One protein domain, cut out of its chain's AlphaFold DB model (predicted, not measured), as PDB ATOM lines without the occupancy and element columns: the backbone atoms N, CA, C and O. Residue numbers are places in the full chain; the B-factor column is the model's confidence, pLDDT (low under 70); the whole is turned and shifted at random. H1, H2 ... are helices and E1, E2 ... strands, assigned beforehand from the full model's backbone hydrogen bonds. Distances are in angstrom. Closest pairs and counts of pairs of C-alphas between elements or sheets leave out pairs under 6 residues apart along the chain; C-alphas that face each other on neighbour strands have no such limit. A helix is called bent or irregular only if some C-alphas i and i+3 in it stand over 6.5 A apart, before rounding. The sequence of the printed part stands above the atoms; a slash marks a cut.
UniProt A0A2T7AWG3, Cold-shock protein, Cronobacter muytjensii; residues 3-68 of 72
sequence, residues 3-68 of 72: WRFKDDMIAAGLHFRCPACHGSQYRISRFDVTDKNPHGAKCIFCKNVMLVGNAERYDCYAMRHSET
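What this domain is: This is residues 3 to 68 of the 72 residues of the protein "Cold-shock protein" of Cronobacter muytjensii (UniProt A0A2T7AWG3). A small two-strand hairpin, E1 and E2, is set among long loops, with helices H1 and H2 at the two ends of the printed part. H1 is near E1, while H2 is apart from H1 and from E1, and residues 62 to 68, of which 62 to 66 belong to H2, stick out. The printed part has 66 residues with two named helices and two named strands, in the order H1, E1, E2, H2; the sheet's order is E1 - E2, antiparallel. The class is mixed, helices and strands, though named elements hold 27 of the 66 residues, under half. The whole is compact, with a radius of gyration of the C-alphas of 11.6 A, and only just elongated, spanning 34 by 23 by 22 A.

How they stand to each other: H1, residues 3 to 11, and E1, residues 26 to 28, are near each other, with 5 pairs of C-alphas within 10 A and no pair within 8 A. E1 and E2, residues 41 to 43, form a hairpin of antiparallel neighbour strands, with 149 degrees between their directions. The C-alphas of Tyr 26 and Cys 43 face each other at 4.0 A. Across the pair, N 27 and O 42 are 2.9 A apart and N 42 and O 27 are 3.0 A apart, both within hydrogen-bond range. Outside the named strands, residues 16 to 17 pair with residues 51 to 52, antiparallel. H1 is apart from E2. H2, residues 55 to 66, is apart from H1 and from E1. In H1 every O i to N i+4 pair is within hydrogen-bond range; in H2 this holds for 5 of 8.

Where its parts are: H1 runs from Trp 3, C-alpha at (82.017, 123.930, 101.428), to Ala 11, over 12.6 A. E1 runs from Tyr 26, C-alpha at (81.331, 115.302, 110.478), to Ile 28, and E2 from Ala 41 to Cys 43; they measure 6.8 A and 6.9 A. H2 runs from Ala 55 to Ser 66, C-alpha at (94.831, 134.016, 108.616), over 17.2 A. H2 is irregular, but only just: C-alphas 56 and 59 are 6.6 A apart.

The domain as a whole: The two C-alphas farthest apart are those of Cys 21 and Glu 67, at 35.8 A. The printed part has no cut. The links H1 to E1, E1 to E2 and E2 to H2 are long, with 14, 12 and 11 residues. The mean pLDDT of the printed part is 76.7; residues 3 to 13 and 54 to 68 are under 70.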
ATOM      1  N   TRP A   3      81.525 125.165 102.048       44.09
ATOM      2  CA  TRP A   3      82.017 123.930 101.428       44.09
ATOM      3  C   TRP A   3      83.535 123.943 101.219       44.09
ATOM      4  O   TRP A   3      84.208 122.975 101.549       44.09
ATOM      5  N   ARG A   4      84.078 125.101 100.821       54.03
ATOM      6  CA  ARG A   4      85.497 125.283 100.495       54.03
ATOM      7  C   ARG A   4      86.435 124.970 101.668       54.03
ATOM      8  O   ARG A   4      87.450 124.325 101.473       54.03
ATOM      9  N   PHE A   5      86.040 125.305 102.900       57.22
ATOM     10  CA  PHE A   5      86.833 124.983 104.096       57.22
ATOM     11  C   PHE A   5      86.964 123.475 104.348       57.22
ATOM     12  O   PHE A   5      88.000 123.021 104.822       57.22
ATOM     13  N   LYS A   6      85.921 122.687 104.054       60.41
ATOM     14  CA  LYS A   6      85.966 121.230 104.234       60.41
ATOM     15  C   LYS A   6      86.874 120.581 103.187       60.41
ATOM     16  O   LYS A   6      87.635 119.681 103.530       60.41
ATOM     17  N   ASP A   7      86.815 121.072 101.952       64.12
ATOM     18  CA  ASP A   7      87.658 120.606 100.849       64.12
ATOM     19  C   ASP A   7      89.136 120.937 101.099       64.12
ATOM     20  O   ASP A   7      90.002 120.082 100.917       64.12
ATOM     21  N   ASP A   8      89.418 122.130 101.623       65.69
ATOM     22  CA  ASP A   8      90.772 122.568 101.961       65.69
ATOM     23  C   ASP A   8      91.394 121.737 103.103       65.69
ATOM     24  O   ASP A   8      92.571 121.377 103.044       65.69
ATOM     25  N   MET A   9      90.611 121.363 104.126       68.25
ATOM     26  CA  MET A   9      91.091 120.492 105.211       68.25
ATOM     27  C   MET A   9      91.413 119.075 104.717       68.25
ATOM     28  O   MET A   9      92.406 118.479 105.140       68.25
ATOM     29  N   ILE A  10      90.599 118.544 103.801       67.69
ATOM     30  CA  ILE A  10      90.861 117.252 103.154       67.69
ATOM     31  C   ILE A  10      92.122 117.348 102.282       67.69
ATOM     32  O   ILE A  10      92.970 116.459 102.349       67.69
ATOM     33  N   ALA A  11      92.290 118.439 101.527       67.69
ATOM     34  CA  ALA A  11      93.480 118.688 100.714       67.69
ATOM     35  C   ALA A  11      94.762 118.835 101.556       67.69
ATOM     36  O   ALA A  11      95.831 118.394 101.135       67.69
ATOM     37  N   ALA A  12      94.660 119.377 102.773       65.88
ATOM     38  CA  ALA A  12      95.760 119.450 103.738       65.88
ATOM     39  C   ALA A  12      96.117 118.091 104.387       65.88
ATOM     40  O   ALA A  12      97.080 118.001 105.151       65.88
ATOM     41  N   GLY A  13      95.370 117.020 104.089       69.38
ATOM     42  CA  GLY A  13      95.582 115.688 104.664       69.38
ATOM     43  C   GLY A  13      95.097 115.558 106.111       69.38
ATOM     44  O   GLY A  13      95.549 114.669 106.840       69.38
ATOM     45  N   LEU A  14      94.192 116.440 106.547       75.31
ATOM     46  CA  LEU A  14      93.601 116.388 107.880       75.31
ATOM     47  C   LEU A  14      92.454 115.383 107.881       75.31
ATOM     48  O   LEU A  14      91.380 115.609 107.321       75.31
ATOM     49  N   HIS A  15      92.680 114.256 108.545       81.88
ATOM     50  CA  HIS A  15      91.668 113.221 108.696       81.88
ATOM     51  C   HIS A  15      90.998 113.327 110.063       81.88
ATOM     52  O   HIS A  15      91.664 113.258 111.092       81.88
ATOM     53  N   PHE A  16      89.672 113.456 110.058       86.25
ATOM     54  CA  PHE A  16      88.852 113.504 111.264       86.25
ATOM     55  C   PHE A  16      88.196 112.145 111.532       86.25
ATOM     56  O   PHE A  16      87.577 111.567 110.633       86.25
ATOM     57  N   ARG A  17      88.254 111.658 112.778       90.75
ATOM     58  CA  ARG A  17      87.573 110.417 113.206       90.75
ATOM     59  C   ARG A  17      86.834 110.606 114.543       90.75
ATOM     60  O   ARG A  17      87.413 111.140 115.486       90.75
ATOM     61  N   CYS A  18      85.559 110.190 114.642       92.19
ATOM     62  CA  CYS A  18      84.806 110.211 115.914       92.19
ATOM     63  C   CYS A  18      85.441 109.172 116.849       92.19
ATOM     64  O   CYS A  18      85.528 108.006 116.464       92.19
ATOM     65  N   PRO A  19      85.835 109.535 118.079       92.00
ATOM     66  CA  PRO A  19      86.396 108.577 119.031       92.00
ATOM     67  C   PRO A  19      85.365 107.559 119.539       92.00
ATOM     68  O   PRO A  19      85.743 106.476 119.953       92.00
ATOM     69  N   ALA A  20      84.070 107.889 119.493       92.56
ATOM     70  CA  ALA A  20      83.012 107.035 120.036       92.56
ATOM     71  C   ALA A  20      82.425 106.037 119.030       92.56
ATOM     72  O   ALA A  20      82.079 104.928 119.407       92.56
ATOM     73  N   CYS A  21      82.267 106.431 117.762       93.62
ATOM     74  CA  CYS A  21      81.691 105.560 116.730       93.62
ATOM     75  C   CYS A  21      82.661 105.236 115.592       93.62
ATOM     76  O   CYS A  21      82.267 104.605 114.618       93.62
ATOM     77  N   HIS A  22      83.901 105.729 115.663       89.88
ATOM     78  CA  HIS A  22      84.930 105.590 114.625       89.88
ATOM     79  C   HIS A  22      84.536 106.126 113.236       89.88
ATOM     80  O   HIS A  22      85.285 105.972 112.271       89.88
ATOM     81  N   GLY A  23      83.396 106.817 113.133       89.19
ATOM     82  CA  GLY A  23      82.913 107.418 111.900       89.19
ATOM     83  C   GLY A  23      83.779 108.591 111.451       89.19
ATOM     84  O   GLY A  23      84.308 109.343 112.267       89.19
ATOM     85  N   SER A  24      83.890 108.771 110.138       89.50
ATOM     86  CA  SER A  24      84.623 109.873 109.499       89.50
ATOM     87  C   SER A  24      83.715 111.007 109.016       89.50
ATOM     88  O   SER A  24      84.201 112.014 108.515       89.50
ATOM     89  N   GLN A  25      82.391 110.871 109.151       87.81
ATOM     90  CA  GLN A  25      81.442 111.906 108.744       87.81
ATOM     91  C   GLN A  25      81.211 112.918 109.866       87.81
ATOM     92  O   GLN A  25      80.786 112.578 110.975       87.81
ATOM     93  N   TYR A  26      81.447 114.187 109.550       90.69
ATOM     94  CA  TYR A  26      81.331 115.302 110.478       90.69
ATOM     95  C   TYR A  26      80.758 116.549 109.805       90.69
ATOM     96  O   TYR A  26      80.788 116.707 108.577       90.69
ATOM     97  N   ARG A  27      80.247 117.436 110.656       89.56
ATOM     98  CA  ARG A  27      79.901 118.818 110.334       89.56
ATOM     99  C   ARG A  27      80.901 119.754 111.011       89.56
ATOM    100  O   ARG A  27      81.466 119.400 112.046       89.56
ATOM    101  N   ILE A  28      81.062 120.945 110.449       85.38
ATOM    102  CA  ILE A  28      81.833 122.041 111.038       85.38
ATOM    103  C   ILE A  28      80.863 123.167 111.386       85.38
ATOM    104  O   ILE A  28      79.975 123.485 110.593       85.38
ATOM    105  N   SER A  29      81.021 123.763 112.565       83.94
ATOM    106  CA  SER A  29      80.226 124.910 113.004       83.94
ATOM    107  C   SER A  29      81.063 125.835 113.880       83.94
ATOM    108  O   SER A  29      81.756 125.363 114.778       83.94
ATOM    109  N   ARG A  30      80.940 127.157 113.684       82.12
ATOM    110  CA  ARG A  30      81.588 128.162 114.552       82.12
ATOM    111  C   ARG A  30      81.115 128.074 116.003       82.12
ATOM    112  O   ARG A  30      81.889 128.340 116.906       82.12
ATOM    113  N   PHE A  31      79.869 127.655 116.221       88.81
ATOM    114  CA  PHE A  31      79.307 127.468 117.562       88.81
ATOM    115  C   PHE A  31      79.888 126.255 118.296       88.81
ATOM    116  O   PHE A  31      79.749 126.145 119.507       88.81
ATOM    117  N   ASP A  32      80.503 125.324 117.562       87.31
ATOM    118  CA  ASP A  32      81.109 124.118 118.124       87.31
ATOM    119  C   ASP A  32      82.626 124.295 118.372       87.31
ATOM    120  O   ASP A  32      83.273 123.349 118.832       87.31
ATOM    121  N   VAL A  33      83.190 125.475 118.066       88.19
ATOM    122  CA  VAL A  33      84.605 125.815 118.283       88.19
ATOM    123  C   VAL A  33      84.856 126.076 119.765       88.19
ATOM    124  O   VAL A  33      84.195 126.909 120.379       88.19
ATOM    125  N   THR A  34      85.818 125.358 120.335       86.94
ATOM    126  CA  THR A  34      86.271 125.513 121.730       86.94
ATOM    127  C   THR A  34      87.767 125.211 121.812       86.94
ATOM    128  O   THR A  34      88.314 124.639 120.871       86.94
ATOM    129  N   ASP A  35      88.412 125.472 122.951       85.31
ATOM    130  CA  ASP A  35      89.830 125.122 123.162       85.31
ATOM    131  C   ASP A  35      90.114 123.628 122.934       85.31
ATOM    132  O   ASP A  35      91.183 123.241 122.473       85.31
ATOM    133  N   LYS A  36      89.124 122.768 123.210       82.62
ATOM    134  CA  LYS A  36      89.202 121.310 123.010       82.62
ATOM    135  C   LYS A  36      88.738 120.856 121.620       82.62
ATOM    136  O   LYS A  36      88.849 119.678 121.293       82.62
ATOM    137  N   ASN A  37      88.173 121.759 120.822       87.00
ATOM    138  CA  ASN A  37      87.684 121.510 119.466       87.00
ATOM    139  C   ASN A  37      87.944 122.744 118.585       87.00
ATOM    140  O   ASN A  37      86.991 123.431 118.198       87.00
ATOM    141  N   PRO A  38      89.209 123.057 118.269       84.31
ATOM    142  CA  PRO A  38      89.552 124.286 117.552       84.31
ATOM    143  C   PRO A  38      88.969 124.324 116.133       84.31
ATOM    144  O   PRO A  38      88.703 125.389 115.586       84.31
ATOM    145  N   HIS A  39      88.695 123.159 115.541       81.50
ATOM    146  CA  HIS A  39      88.130 123.051 114.194       81.50
ATOM    147  C   HIS A  39      86.598 123.120 114.170       81.50
ATOM    148  O   HIS A  39      86.002 123.088 113.093       81.50
ATOM    149  N   GLY A  40      85.935 123.145 115.332       88.81
ATOM    150  CA  GLY A  40      84.473 123.089 115.406       88.81
ATOM    151  C   GLY A  40      83.887 121.818 114.776       88.81
ATOM    152  O   GLY A  40      82.737 121.822 114.335       88.81
ATOM    153  N   ALA A  41      84.676 120.738 114.700       90.94
ATOM    154  CA  ALA A  41      84.331 119.510 113.997       90.94
ATOM    155  C   ALA A  41      83.624 118.528 114.938       90.94
ATOM    156  O   ALA A  41      84.212 118.009 115.892       90.94
ATOM    157  N   LYS A  42      82.350 118.242 114.655       92.75
ATOM    158  CA  LYS A  42      81.554 117.250 115.389       92.75
ATOM    159  C   LYS A  42      81.004 116.197 114.451       92.75
ATOM    160  O   LYS A  42      80.535 116.505 113.353       92.75
ATOM    161  N   CYS A  43      80.997 114.954 114.906       93.50
ATOM    162  CA  CYS A  43      80.391 113.873 114.148       93.50
ATOM    163  C   CYS A  43      78.904 114.136 113.895       93.50
ATOM    164  O   CYS A  43      78.180 114.609 114.774       93.50
ATOM    165  N   ILE A  44      78.424 113.769 112.709       93.88
ATOM    166  CA  ILE A  44      77.006 113.932 112.365       93.88
ATOM    167  C   ILE A  44      76.129 112.949 113.153       93.88
ATOM    168  O   ILE A  44      75.003 113.305 113.497       93.88
ATOM    169  N   PHE A  45      76.661 111.777 113.507       93.56
ATOM    170  CA  PHE A  45      75.935 110.731 114.229       93.56
ATOM    171  C   PHE A  45      76.054 110.896 115.747       93.56
ATOM    172  O   PHE A  45      75.088 111.248 116.412       93.56
ATOM    173  N   CYS A  46      77.267 110.702 116.281       94.25
ATOM    174  CA  CYS A  46      77.540 110.649 117.722       94.25
ATOM    175  C   CYS A  46      77.531 112.044 118.386       94.25
ATOM    176  O   CYS A  46      77.553 112.140 119.606       94.25
ATOM    177  N   LYS A  47      77.581 113.131 117.595       93.25
ATOM    178  CA  LYS A  47      77.806 114.530 118.031       93.25
ATOM    179  C   LYS A  47      79.080 114.776 118.857       93.25
ATOM    180  O   LYS A  47      79.331 115.917 119.236       93.25
ATOM    181  N   ASN A  48      79.913 113.758 119.075       92.38
ATOM    182  CA  ASN A  48      81.205 113.921 119.728       92.38
ATOM    183  C   ASN A  48      82.175 114.723 118.863       92.38
ATOM    184  O   ASN A  48      82.093 114.728 117.629       92.38
ATOM    185  N   VAL A  49      83.101 115.383 119.556       92.19
ATOM    186  CA  VAL A  49      84.237 116.083 118.958       92.19
ATOM    187  C   VAL A  49      85.101 115.077 118.205       92.19
ATOM    188  O   VAL A  49      85.373 113.981 118.699       92.19
ATOM    189  N   MET A  50      85.485 115.433 116.983       91.38
ATOM    190  CA  MET A  50      86.311 114.580 116.133       91.38
ATOM    191  C   MET A  50      87.792 114.718 116.505       91.38
ATOM    192  O   MET A  50      88.259 115.822 116.770       91.38
ATOM    193  N   LEU A  51      88.540 113.616 116.456       88.94
ATOM    194  CA  LEU A  51      89.999 113.621 116.590       88.94
ATOM    195  C   LEU A  51      90.657 113.844 115.226       88.94
ATOM    196  O   LEU A  51      90.208 113.261 114.237       88.94
ATOM    197  N   VAL A  52      91.721 114.650 115.187       84.25
ATOM    198  CA  VAL A  52      92.523 114.921 113.982       84.25
ATOM    199  C   VAL A  52      93.740 114.004 113.957       84.25
ATOM    200  O   VAL A  52      94.514 113.980 114.907       84.25
ATOM    201  N   GLY A  53      93.904 113.245 112.873       72.06
ATOM    202  CA  GLY A  53      94.937 112.213 112.755       72.06
ATOM    203  C   GLY A  53      96.316 112.677 112.272       72.06
ATOM    204  O   GLY A  53      97.246 111.898 112.388       72.06
ATOM    205  N   ASN A  54      96.470 113.897 111.739       63.94
ATOM    206  CA  ASN A  54      97.750 114.417 111.225       63.94
ATOM    207  C   ASN A  54      97.849 115.938 111.437       63.94
ATOM    208  O   ASN A  54      97.563 116.718 110.532       63.94
ATOM    209  N   ALA A  55      98.215 116.367 112.645       58.19
ATOM    210  CA  ALA A  55      98.242 117.785 113.023       58.19
ATOM    211  C   ALA A  55      99.434 118.575 112.440       58.19
ATOM    212  O   ALA A  55      99.334 119.787 112.288       58.19
ATOM    213  N   GLU A  56     100.529 117.916 112.043       55.78
ATOM    214  CA  GLU A  56     101.787 118.578 111.630       55.78
ATOM    215  C   GLU A  56     101.667 119.440 110.358       55.78
ATOM    216  O   GLU A  56     102.475 120.332 110.120       55.78
ATOM    217  N   ARG A  57     100.641 119.207 109.530       57.34
ATOM    218  CA  ARG A  57     100.349 120.016 108.331       57.34
ATOM    219  C   ARG A  57      99.332 121.134 108.582       57.34
ATOM    220  O   ARG A  57      99.015 121.882 107.662       57.34
ATOM    221  N   TYR A  58      98.800 121.255 109.799       62.16
ATOM    222  CA  TYR A  58      97.807 122.278 110.130       62.16
ATOM    223  C   TYR A  58      98.437 123.663 110.291       62.16
ATOM    224  O   TYR A  58      97.865 124.650 109.827       62.16
ATOM    225  N   ASP A  59      99.629 123.737 110.885       58.59
ATOM    226  CA  ASP A  59     100.286 125.010 111.196       58.59
ATOM    227  C   ASP A  59     100.551 125.832 109.927       58.59
ATOM    228  O   ASP A  59     100.297 127.035 109.890       58.59
ATOM    229  N   CYS A  60     100.948 125.180 108.827       57.25
ATOM    230  CA  CYS A  60     101.164 125.864 107.552       57.25
ATOM    231  C   CYS A  60      99.858 126.308 106.862       57.25
ATOM    232  O   CYS A  60      99.858 127.318 106.153       57.25
ATOM    233  N   TYR A  61      98.739 125.610 107.085       60.53
ATOM    234  CA  TYR A  61      97.424 126.003 106.568       60.53
ATOM    235  C   TYR A  61      96.822 127.165 107.369       60.53
ATOM    236  O   TYR A  61      96.342 128.137 106.781       60.53
ATOM    237  N   ALA A  62      96.889 127.100 108.703       60.75
ATOM    238  CA  ALA A  62      96.406 128.154 109.591       60.75
ATOM    239  C   ALA A  62      97.120 129.489 109.319       60.75
ATOM    240  O   ALA A  62      96.451 130.516 109.201       60.75
ATOM    241  N   MET A  63      98.445 129.455 109.118       57.88
ATOM    242  CA  MET A  63      99.236 130.637 108.749       57.88
ATOM    243  C   MET A  63      98.883 131.188 107.357       57.88
ATOM    244  O   MET A  63      98.820 132.398 107.176       57.88
ATOM    245  N   ARG A  64      98.600 130.326 106.370       58.19
ATOM    246  CA  ARG A  64      98.254 130.766 105.004       58.19
ATOM    247  C   ARG A  64      96.866 131.410 104.911       58.19
ATOM    248  O   ARG A  64      96.638 132.254 104.050       58.19
ATOM    249  N   HIS A  65      95.924 131.011 105.766       53.50
ATOM    250  CA  HIS A  65      94.538 131.487 105.699       53.50
ATOM    251  C   HIS A  65      94.181 132.581 106.716       53.50
ATOM    252  O   HIS A  65      93.157 133.246 106.522       53.50
ATOM    253  N   SER A  66      95.004 132.845 107.738       52.03
ATOM    254  CA  SER A  66      94.831 134.016 108.616       52.03
ATOM    255  C   SER A  66      94.929 135.343 107.854       52.03
ATOM    256  O   SER A  66      94.215 136.286 108.185       52.03
ATOM    257  N   GLU A  67      95.723 135.397 106.782       47.09
ATOM    258  CA  GLU A  67      95.872 136.581 105.920       47.09
ATOM    259  C   GLU A  67      94.631 136.857 105.052       47.09
ATOM    260  O   GLU A  67      94.409 137.978 104.606       47.09
ATOM    261  N   THR A  68      93.776 135.852 104.834       49.41
ATOM    262  CA  THR A  68      92.574 135.987 103.988       49.41
ATOM    263  C   THR A  68      91.303 136.363 104.758       49.41
ATOM    264  O   THR A  68      90.293 136.689 104.137       49.41
TER     265      THR A  68